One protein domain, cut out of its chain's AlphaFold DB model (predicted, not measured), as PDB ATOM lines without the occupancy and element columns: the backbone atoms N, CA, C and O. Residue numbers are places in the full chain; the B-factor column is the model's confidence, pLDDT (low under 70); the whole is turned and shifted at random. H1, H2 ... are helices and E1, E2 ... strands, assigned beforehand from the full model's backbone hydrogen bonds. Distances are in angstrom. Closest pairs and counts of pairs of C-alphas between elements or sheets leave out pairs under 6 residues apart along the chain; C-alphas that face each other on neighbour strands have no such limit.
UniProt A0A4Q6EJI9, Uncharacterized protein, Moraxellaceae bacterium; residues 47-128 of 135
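Overview. This is residues 47 to 128 of the 135 residues of an uncharacterized protein of Moraxellaceae bacterium (UniProt A0A4Q6EJI9). A long, twisted sheet of four strands has one helix, H1, packed over one face and the other face bare, two layers in a rod of 46 by 20 by 17 A. The 82 printed residues, class mixed, hold E1, H1, E2, E3, E4 in that order; the mixed sheet runs E1 E2 E3 E4. It is only just compact, close to loose, with a radius of gyration of the C-alphas of 13.8 A.

Along the chain. E1, residues 50 to 55, begins at C-alpha (123.695, 134.845, 97.881). H1, residues 65 to 81, spans 24.2 A. E2, residues 90 to 99, bends by 52 degrees at residue 93. E3, residues 102 to 112, spans 31.0 A. E4, residues 118 to 127, ends at C-alpha (108.614, 126.307, 107.705).

Arrangement. E1, H1, E2 form a strand-helix-strand unit, parallel neighbour strands with a helix between, its crossover left-handed; N 94 and O 50 are 2.9 A apart. E2 E3 E4 form a meander of two antiparallel hairpins, with N 95 and O 106 at 2.8 A and N 107 and O 123 at 2.8 A. H1 is on the sheet; its closest C-alphas to E3 are those of Ile 72 and Ile 105, 7.4 A. In H1 every O i to N i+4 pair is within hydrogen-bond range.

Size, cuts and confidence. The farthest C-alphas, of Asp 60 and Tyr 115, are 46.5 A apart. The printed part has no cut and no long link. The model's pLDDT is under 70 at residues 47 to 61 and 116.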
ATOM      1  N   VAL A  47     122.271 144.032  93.407       46.03
ATOM      2  CA  VAL A  47     122.525 143.289  94.660       46.03
ATOM      3  C   VAL A  47     122.631 141.767  94.522       46.03
ATOM      4  O   VAL A  47     121.628 141.063  94.487       46.03
ATOM      5  N   ASP A  48     123.867 141.264  94.535       44.31
ATOM      6  CA  ASP A  48     124.193 139.835  94.564       44.31
ATOM      7  C   ASP A  48     123.584 139.160  95.813       44.31
ATOM      8  O   ASP A  48     124.221 139.075  96.863       44.31
ATOM      9  N   VAL A  49     122.334 138.696  95.724       46.06
ATOM     10  CA  VAL A  49     121.698 137.912  96.787       46.06
ATOM     11  C   VAL A  49     122.290 136.510  96.755       46.06
ATOM     12  O   VAL A  49     122.028 135.727  95.844       46.06
ATOM     13  N   LYS A  50     123.117 136.186  97.746       51.56
ATOM     14  CA  LYS A  50     123.695 134.845  97.881       51.56
ATOM     15  C   LYS A  50     122.631 133.888  98.403       51.56
ATOM     16  O   LYS A  50     122.060 134.168  99.454       51.56
ATOM     17  N   VAL A  51     122.387 132.790  97.680       51.03
ATOM     18  CA  VAL A  51     121.492 131.708  98.108       51.03
ATOM     19  C   VAL A  51     122.295 130.445  98.393       51.03
ATOM     20  O   VAL A  51     122.748 129.764  97.472       51.03
ATOM     21  N   SER A  52     122.459 130.118  99.672       50.88
ATOM     22  CA  SER A  52     123.169 128.912 100.114       50.88
ATOM     23  C   SER A  52     122.161 127.862 100.554       50.88
ATOM     24  O   SER A  52     121.405 128.127 101.481       50.88
ATOM     25  N   ILE A  53     122.159 126.692  99.903       56.78
ATOM     26  CA  ILE A  53     121.345 125.534 100.295       56.78
ATOM     27  C   ILE A  53     122.269 124.503 100.936       56.78
ATOM     28  O   ILE A  53     123.083 123.895 100.242       56.78
ATOM     29  N   ALA A  54     122.157 124.309 102.248       53.97
ATOM     30  CA  ALA A  54     122.875 123.247 102.946       53.97
ATOM     31  C   ALA A  54     121.936 122.043 103.146       53.97
ATOM     32  O   ALA A  54     121.026 122.130 103.976       53.97
ATOM     33  N   PRO A  55     122.103 120.930 102.405       53.06
ATOM     34  CA  PRO A  55     121.440 119.682 102.752       53.06
ATOM     35  C   PRO A  55     122.125 119.121 103.999       53.06
ATOM     36  O   PRO A  55     123.276 118.697 103.925       53.06
ATOM     37  N   ASN A  56     121.446 119.155 105.148       47.62
ATOM     38  CA  ASN A  56     122.012 118.576 106.370       47.62
ATOM     39  C   ASN A  56     121.810 117.048 106.403       47.62
ATOM     40  O   ASN A  56     122.651 116.340 106.940       47.62
ATOM     41  N   GLU A  57     120.759 116.525 105.750       53.53
ATOM     42  CA  GLU A  57     120.467 115.089 105.571       53.53
ATOM     43  C   GLU A  57     119.646 114.869 104.274       53.53
ATOM     44  O   GLU A  57     119.071 115.822 103.742       53.53
ATOM     45  N   LYS A  58     119.592 113.643 103.716       54.34
ATOM     46  CA  LYS A  58     118.757 113.322 102.533       54.34
ATOM     47  C   LYS A  58     117.274 113.561 102.859       54.34
ATOM     48  O   LYS A  58     116.638 112.710 103.467       54.34
ATOM     49  N   THR A  59     116.723 114.692 102.436       57.53
ATOM     50  CA  THR A  59     115.283 114.975 102.505       57.53
ATOM     51  C   THR A  59     114.590 114.478 101.239       57.53
ATOM     52  O   THR A  59     115.013 114.842 100.139       57.53
ATOM     53  N   ASP A  60     113.531 113.682 101.390       60.28
ATOM     54  CA  ASP A  60     112.706 113.181 100.287       60.28
ATOM     55  C   ASP A  60     111.230 113.573 100.513       60.28
ATOM     56  O   ASP A  60     110.659 113.156 101.523       60.28
ATOM     57  N   PRO A  61     110.612 114.389  99.633       65.94
ATOM     58  CA  PRO A  61     111.204 115.023  98.456       65.94
ATOM     59  C   PRO A  61     112.048 116.268  98.802       65.94
ATOM     60  O   PRO A  61     111.761 116.994  99.761       65.94
ATOM     61  N   PRO A  62     113.088 116.577  98.007       70.94
ATOM     62  CA  PRO A  62     113.797 117.846  98.121       70.94
ATOM     63  C   PRO A  62     112.857 119.007  97.781       70.94
ATOM     64  O   PRO A  62     111.970 118.876  96.932       70.94
ATOM     65  N   ILE A  63     113.053 120.165  98.419       76.31
ATOM     66  CA  ILE A  63     112.228 121.331  98.105       76.31
ATOM     67  C   ILE A  63     112.442 121.744  96.648       76.31
ATOM     68  O   ILE A  63     113.572 121.889  96.174       76.31
ATOM     69  N   THR A  64     111.343 121.941  95.922       79.88
ATOM     70  CA  THR A  64     111.432 122.425  94.546       79.88
ATOM     71  C   THR A  64     111.792 123.905  94.531       79.88
ATOM     72  O   THR A  64     111.453 124.673  95.432       79.88
ATOM     73  N   LYS A  65     112.441 124.339  93.454       72.88
ATOM     74  CA  LYS A  65     112.790 125.746  93.260       72.88
ATOM     75  C   LYS A  65     111.570 126.671  93.302       72.88
ATOM     76  O   LYS A  65     111.653 127.745  93.887       72.88
ATOM     77  N   THR A  66     110.455 126.264  92.699       78.38
ATOM     78  CA  THR A  66     109.217 127.056  92.691       78.38
ATOM     79  C   THR A  66     108.704 127.270  94.108       78.38
ATOM     80  O   THR A  66     108.499 128.412  94.507       78.38
ATOM     81  N   MET A  67     108.626 126.198  94.901       80.69
ATOM     82  CA  MET A  67     108.216 126.288  96.303       80.69
ATOM     83  C   MET A  67     109.163 127.186  97.100       80.69
ATOM     84  O   MET A  67     108.713 128.052  97.842       80.69
ATOM     85  N   LEU A  68     110.478 127.035  96.918       82.75
ATOM     86  CA  LEU A  68     111.449 127.880  97.609       82.75
ATOM     87  C   LEU A  68     111.257 129.368  97.278       82.75
ATOM     88  O   LEU A  68     111.257 130.204  98.180       82.75
ATOM     89  N   LEU A  69     111.068 129.701  96.000       82.31
ATOM     90  CA  LEU A  69     110.830 131.079  95.570       82.31
ATOM     91  C   LEU A  69     109.522 131.634  96.143       82.31
ATOM     92  O   LEU A  69     109.515 132.767  96.614       82.31
ATOM     93  N   GLU A  70     108.452 130.841  96.166       85.12
ATOM     94  CA  GLU A  70     107.179 131.221  96.789       85.12
ATOM     95  C   GLU A  70     107.341 131.507  98.285       85.12
ATOM     96  O   GLU A  70     106.813 132.503  98.785       85.12
ATOM     97  N   LYS A  71     108.112 130.683  99.006       87.94
ATOM     98  CA  LYS A  71     108.374 130.899 100.437       87.94
ATOM     99  C   LYS A  71     109.223 132.137 100.690       87.94
ATOM    100  O   LYS A  71     108.884 132.928 101.563       87.94
ATOM    101  N   ILE A  72     110.283 132.347  99.913       86.81
ATOM    102  CA  ILE A  72     111.109 133.559 100.004       86.81
ATOM    103  C   ILE A  72     110.269 134.814  99.745       86.81
ATOM    104  O   ILE A  72     110.418 135.819 100.441       86.81
ATOM    105  N   ASP A  73     109.390 134.765  98.749       88.44
ATOM    106  CA  ASP A  73     108.517 135.870  98.365       88.44
ATOM    107  C   ASP A  73     107.452 136.154  99.439       88.44
ATOM    108  O   ASP A  73     107.220 137.307  99.802       88.44
ATOM    109  N   MET A  74     106.882 135.104 100.038       90.94
ATOM    110  CA  MET A  74     106.004 135.210 101.206       90.94
ATOM    111  C   MET A  74     106.704 135.897 102.389       90.94
ATOM    112  O   MET A  74     106.170 136.862 102.931       90.94
ATOM    113  N   ILE A  75     107.905 135.445 102.759       93.00
ATOM    114  CA  ILE A  75     108.675 136.021 103.876       93.00
ATOM    115  C   ILE A  75     109.094 137.462 103.559       93.00
ATOM    116  O   ILE A  75     109.039 138.337 104.418       93.00
ATOM    117  N   SER A  76     109.466 137.745 102.310       88.88
ATOM    118  CA  SER A  76     109.809 139.106 101.882       88.88
ATOM    119  C   SER A  76     108.613 140.051 102.006       88.88
ATOM    120  O   SER A  76     108.777 141.160 102.506       88.88
ATOM    121  N   ARG A  77     107.407 139.617 101.614       89.19
ATOM    122  CA  ARG A  77     106.174 140.396 101.810       89.19
ATOM    123  C   ARG A  77     105.881 140.667 103.280       89.19
ATOM    124  O   ARG A  77     105.456 141.769 103.609       89.19
ATOM    125  N   GLU A  78     106.121 139.689 104.150       92.12
ATOM    126  CA  GLU A  78     105.972 139.860 105.595       92.12
ATOM    127  C   GLU A  78     106.887 140.974 106.119       92.12
ATOM    128  O   GLU A  78     106.427 141.870 106.824       92.12
ATOM    129  N   VAL A  79     108.164 140.969 105.716       91.12
ATOM    130  CA  VAL A  79     109.100 142.046 106.070       91.12
ATOM    131  C   VAL A  79     108.611 143.382 105.530       91.12
ATOM    132  O   VAL A  79     108.528 144.346 106.284       91.12
ATOM    133  N   MET A  80     108.277 143.441 104.238       90.06
ATOM    134  CA  MET A  80     107.838 144.666 103.566       90.06
ATOM    135  C   MET A  80     106.627 145.304 104.254       90.06
ATOM    136  O   MET A  80     106.626 146.515 104.452       90.06
ATOM    137  N   ALA A  81     105.651 144.497 104.683       88.75
ATOM    138  CA  ALA A  81     104.460 144.966 105.389       88.75
ATOM    139  C   ALA A  81     104.770 145.614 106.752       88.75
ATOM    140  O   ALA A  81     104.002 146.447 107.228       88.75
ATOM    141  N   GLY A  82     105.892 145.249 107.381       88.19
ATOM    142  CA  GLY A  82     106.360 145.848 108.632       88.19
ATOM    143  C   GLY A  82     107.183 147.130 108.459       88.19
ATOM    144  O   GLY A  82     107.519 147.776 109.452       88.19
ATOM    145  N   LEU A  83     107.539 147.511 107.227       85.69
ATOM    146  CA  LEU A  83     108.355 148.695 106.959       85.69
ATOM    147  C   LEU A  83     107.489 149.936 106.749       85.69
ATOM    148  O   LEU A  83     106.462 149.901 106.080       85.69
ATOM    149  N   LYS A  84     107.974 151.090 107.224       84.69
ATOM    150  CA  LYS A  84     107.336 152.391 106.949       84.69
ATOM    151  C   LYS A  84     107.291 152.710 105.447       84.69
ATOM    152  O   LYS A  84     106.370 153.374 104.987       84.69
ATOM    153  N   ASN A  85     108.302 152.259 104.704       81.31
ATOM    154  CA  ASN A  85     108.344 152.300 103.248       81.31
ATOM    155  C   ASN A  85     108.670 150.898 102.723       81.31
ATOM    156  O   ASN A  85     109.830 150.480 102.748       81.31
ATOM    157  N   GLU A  86     107.659 150.191 102.229       81.19
ATOM    158  CA  GLU A  86     107.785 148.836 101.680       81.19
ATOM    159  C   GLU A  86     108.805 148.743 100.531       81.19
ATOM    160  O   GLU A  86     109.538 147.760 100.428       81.19
ATOM    161  N   TYR A  87     108.933 149.797  99.718       82.50
ATOM    162  CA  TYR A  87     109.853 149.842  98.575       82.50
ATOM    163  C   TYR A  87     111.315 150.037  98.981       82.50
ATOM    164  O   TYR A  87     112.206 149.906  98.146       82.50
ATOM    165  N   SER A  88     111.576 150.347 100.254       82.38
ATOM    166  CA  SER A  88     112.943 150.432 100.771       82.38
ATOM    167  C   SER A  88     113.566 149.061 101.041       82.38
ATOM    168  O   SER A  88     114.775 148.976 101.245       82.38
ATOM    169  N   TYR A  89     112.767 147.987 101.033       85.56
ATOM    170  CA  TYR A  89     113.256 146.629 101.229       85.56
ATOM    171  C   TYR A  89     114.156 146.183 100.077       85.56
ATOM    172  O   TYR A  89     113.727 146.055  98.928       85.56
ATOM    173  N   VAL A  90     115.402 145.859 100.408       83.75
ATOM    174  CA  VAL A  90     116.369 145.298  99.469       83.75
ATOM    175  C   VAL A  90     117.025 144.068 100.104       83.75
ATOM    176  O   VAL A  90     117.861 144.228 101.001       83.75
ATOM    177  N   PRO A  91     116.683 142.839  99.670       84.44
ATOM    178  CA  PRO A  91     117.329 141.631 100.171       84.44
ATOM    179  C   PRO A  91     118.805 141.629  99.768       84.44
ATOM    180  O   PRO A  91     119.158 142.062  98.671       84.44
ATOM    181  N   ARG A  92     119.672 141.168 100.668       80.38
ATOM    182  CA  ARG A  92     121.134 141.130 100.497       80.38
ATOM    183  C   ARG A  92     121.677 139.709 100.495       80.38
ATOM    184  O   ARG A  92     122.606 139.417  99.758       80.38
ATOM    185  N   GLU A  93     121.111 138.837 101.314       78.81
ATOM    186  CA  GLU A  93     121.554 137.452 101.456       78.81
ATOM    187  C   GLU A  93     120.377 136.601 101.917       78.81
ATOM    188  O   GLU A  93     119.588 137.048 102.750       78.81
ATOM    189  N   ILE A  94     120.239 135.406 101.342       79.38
ATOM    190  CA  ILE A  94     119.192 134.452 101.697       79.38
ATOM    191  C   ILE A  94     119.851 133.105 101.970       79.38
ATOM    192  O   ILE A  94     120.352 132.450 101.064       79.38
ATOM    193  N   ILE A  95     119.845 132.652 103.213       78.38
ATOM    194  CA  ILE A  95     120.381 131.342 103.577       78.38
ATOM    195  C   ILE A  95     119.208 130.387 103.723       78.38
ATOM    196  O   ILE A  95     118.225 130.697 104.391       78.38
ATOM    197  N   VAL A  96     119.297 129.234 103.068       79.19
ATOM    198  CA  VAL A  96     118.252 128.217 103.068       79.19
ATOM    199  C   VAL A  96     118.851 126.921 103.590       79.19
ATOM    200  O   VAL A  96     119.796 126.378 103.027       79.19
ATOM    201  N   VAL A  97     118.302 126.384 104.668       79.31
ATOM    202  CA  VAL A  97     118.741 125.095 105.207       79.31
ATOM    203  C   VAL A  97     117.545 124.167 105.227       79.31
ATOM    204  O   VAL A  97     116.586 124.391 105.965       79.31
ATOM    205  N   GLN A  98     117.596 123.128 104.396       73.38
ATOM    206  CA  GLN A  98     116.577 122.088 104.400       73.38
ATOM    207  C   GLN A  98     117.006 120.980 105.366       73.38
ATOM    208  O   GLN A  98     118.040 120.333 105.181       73.38
ATOM    209  N   GLN A  99     116.205 120.789 106.407       76.38
ATOM    210  CA  GLN A  99     116.297 119.696 107.371       76.38
ATOM    211  C   GLN A  99     115.111 118.735 107.157       76.38
ATOM    212  O   GLN A  99     114.143 119.118 106.495       76.38
ATOM    213  N   PRO A 100     115.129 117.508 107.718       72.06
ATOM    214  CA  PRO A 100     114.092 116.499 107.463       72.06
ATOM    215  C   PRO A 100     112.646 116.974 107.670       72.06
ATOM    216  O   PRO A 100     111.760 116.582 106.920       72.06
ATOM    217  N   ILE A 101     112.409 117.835 108.664       77.12
ATOM    218  CA  ILE A 101     111.062 118.284 109.060       77.12
ATOM    219  C   ILE A 101     110.890 119.808 109.053       77.12
ATOM    220  O   ILE A 101     109.846 120.312 109.468       77.12
ATOM    221  N   VAL A 102     111.924 120.556 108.658       84.06
ATOM    222  CA  VAL A 102     111.879 122.019 108.652       84.06
ATOM    223  C   VAL A 102     112.750 122.597 107.541       84.06
ATOM    224  O   VAL A 102     113.884 122.177 107.320       84.06
ATOM    225  N   LEU A 103     112.217 123.605 106.862       83.94
ATOM    226  CA  LEU A 103     112.942 124.471 105.952       83.94
ATOM    227  C   LEU A 103     113.223 125.788 106.672       83.94
ATOM    228  O   LEU A 103     112.305 126.564 106.934       83.94
ATOM    229  N   MET A 104     114.488 126.039 106.979       86.12
ATOM    230  CA  MET A 104     114.936 127.309 107.536       86.12
ATOM    231  C   MET A 104     115.280 128.264 106.398       86.12
ATOM    232  O   MET A 104     116.055 127.909 105.511       86.12
ATOM    233  N   ILE A 105     114.707 129.464 106.424       85.25
ATOM    234  CA  ILE A 105     115.023 130.559 105.509       85.25
ATOM    235  C   ILE A 105     115.403 131.774 106.348       85.25
ATOM    236  O   ILE A 105     114.568 132.317 107.075       85.25
ATOM    237  N   ASP A 106     116.646 132.218 106.198       84.94
ATOM    238  CA  ASP A 106     117.160 133.447 106.787       84.94
ATOM    239  C   ASP A 106     117.360 134.480 105.683       84.94
ATOM    240  O   ASP A 106     118.078 134.225 104.722       84.94
ATOM    241  N   ILE A 107     116.742 135.653 105.811       84.75
ATOM    242  CA  ILE A 107     116.902 136.757 104.865       84.75
ATOM    243  C   ILE A 107     117.533 137.938 105.583       84.75
ATOM    244  O   ILE A 107     116.923 138.550 106.460       84.75
ATOM    245  N   LYS A 108     118.739 138.303 105.155       84.94
ATOM    246  CA  LYS A 108     119.372 139.573 105.496       84.94
ATOM    247  C   LYS A 108     119.001 140.601 104.442       84.94
ATOM    248  O   LYS A 108     119.134 140.345 103.245       84.94
ATOM    249  N   TYR A 109     118.574 141.779 104.869       84.31
ATOM    250  CA  TYR A 109     118.111 142.845 103.986       84.31
ATOM    251  C   TYR A 109     118.568 144.218 104.481       84.31
ATOM    252  O   TYR A 109     119.003 144.376 105.619       84.31
ATOM    253  N   THR A 110     118.472 145.220 103.614       86.94
ATOM    254  CA  THR A 110     118.506 146.631 104.016       86.94
ATOM    255  C   THR A 110     117.130 147.250 103.830       86.94
ATOM    256  O   THR A 110     116.442 146.896 102.874       86.94
ATOM    257  N   ALA A 111     116.747 148.167 104.712       86.69
ATOM    258  CA  ALA A 111     115.524 148.953 104.602       86.69
ATOM    259  C   ALA A 111     115.695 150.338 105.235       86.69
ATOM    260  O   ALA A 111     116.491 150.506 106.162       86.69
ATOM    261  N   ALA A 112     114.919 151.315 104.771       82.94
ATOM    262  CA  ALA A 112     114.924 152.655 105.340       82.94
ATOM    263  C   ALA A 112     114.169 152.657 106.678       82.94
ATOM    264  O   ALA A 112     113.027 152.198 106.766       82.94
ATOM    265  N   ASN A 113     114.787 153.199 107.727       75.62
ATOM    266  CA  ASN A 113     114.121 153.405 109.010       75.62
ATOM    267  C   ASN A 113     113.143 154.598 108.960       75.62
ATOM    268  O   ASN A 113     112.981 155.272 107.941       75.62
ATOM    269  N   SER A 114     112.496 154.904 110.089       70.56
ATOM    270  CA  SER A 114     111.522 156.000 110.195       70.56
ATOM    271  C   SER A 114     112.062 157.388 109.829       70.56
ATOM    272  O   SER A 114     111.251 158.276 109.547       70.56
ATOM    273  N   TYR A 115     113.388 157.544 109.831       74.12
ATOM    274  CA  TYR A 115     114.142 158.764 109.552       74.12
ATOM    275  C   TYR A 115     114.797 158.759 108.157       74.12
ATOM    276  O   TYR A 115     115.514 159.696 107.824       74.12
ATOM    277  N   GLY A 116     114.552 157.726 107.339       69.38
ATOM    278  CA  GLY A 116     115.061 157.625 105.967       69.38
ATOM    279  C   GLY A 116     116.493 157.095 105.839       69.38
ATOM    280  O   GLY A 116     117.020 157.083 104.732       69.38
ATOM    281  N   ALA A 117     117.119 156.650 106.931       72.88
ATOM    282  CA  ALA A 117     118.453 156.053 106.888       72.88
ATOM    283  C   ALA A 117     118.379 154.544 106.618       72.88
ATOM    284  O   ALA A 117     117.516 153.856 107.172       72.88
ATOM    285  N   ASP A 118     119.316 154.029 105.819       78.25
ATOM    286  CA  ASP A 118     119.445 152.596 105.563       78.25
ATOM    287  C   ASP A 118     119.843 151.850 106.838       78.25
ATOM    288  O   ASP A 118     120.832 152.163 107.503       78.25
ATOM    289  N   THR A 119     119.076 150.819 107.164       83.50
ATOM    290  CA  THR A 119     119.327 149.912 108.282       83.50
ATOM    291  C   THR A 119     119.399 148.482 107.784       83.50
ATOM    292  O   THR A 119     118.722 148.120 106.823       83.50
ATOM    293  N   ILE A 120     120.241 147.670 108.421       87.19
ATOM    294  CA  ILE A 120     120.350 146.241 108.125       87.19
ATOM    295  C   ILE A 120     119.373 145.498 109.031       87.19
ATOM    296  O   ILE A 120     119.430 145.642 110.250       87.19
ATOM    297  N   GLY A 121     118.502 144.697 108.426       88.62
ATOM    298  CA  GLY A 121     117.577 143.809 109.116       88.62
ATOM    299  C   GLY A 121     117.833 142.349 108.765       88.62
ATOM    300  O   GLY A 121     118.440 142.032 107.738       88.62
ATOM    301  N   THR A 122     117.340 141.464 109.626       91.81
ATOM    302  CA  THR A 122     117.363 140.017 109.413       91.81
ATOM    303  C   THR A 122     116.013 139.441 109.813       91.81
ATOM    304  O   THR A 122     115.482 139.793 110.866       91.81
ATOM    305  N   ILE A 123     115.473 138.542 108.995       92.75
ATOM    306  CA  ILE A 123     114.326 137.709 109.352       92.75
ATOM    307  C   ILE A 123     114.695 136.237 109.200       92.75
ATOM    308  O   ILE A 123     115.334 135.855 108.224       92.75
ATOM    309  N   SER A 124     114.259 135.424 110.158       92.88
ATOM    310  CA  SER A 124     114.449 133.975 110.169       92.88
ATOM    311  C   SER A 124     113.097 133.288 110.271       92.88
ATOM    312  O   SER A 124     112.267 133.635 111.124       92.88
ATOM    313  N   ARG A 125     112.846 132.318 109.393       92.94
ATOM    314  CA  ARG A 125     111.591 131.559 109.350       92.94
ATOM    315  C   ARG A 125     111.880 130.075 109.187       92.94
ATOM    316  O   ARG A 125     112.545 129.672 108.241       92.94
ATOM    317  N   GLY A 126     111.343 129.279 110.109       90.69
ATOM    318  CA  GLY A 126     111.276 127.827 109.992       90.69
ATOM    319  C   GLY A 126     109.900 127.421 109.486       90.69
ATOM    320  O   GLY A 126     108.898 127.682 110.150       90.69
ATOM    321  N   LEU A 127     109.843 126.802 108.314       88.31
ATOM    322  CA  LEU A 127     108.614 126.307 107.705       88.31
ATOM    323  C   LEU A 127     108.564 124.795 107.865       88.31
ATOM    324  O   LEU A 127     109.546 124.122 107.570       88.31
ATOM    325  N   ARG A 128     107.442 124.262 108.343       84.88
ATOM    326  CA  ARG A 128     107.208 122.815 108.414       84.88
ATOM    327  C   ARG A 128     106.449 122.367 107.165       84.88
ATOM    328  O   ARG A 128     105.672 123.165 106.642       84.88
TER     329      ARG A 128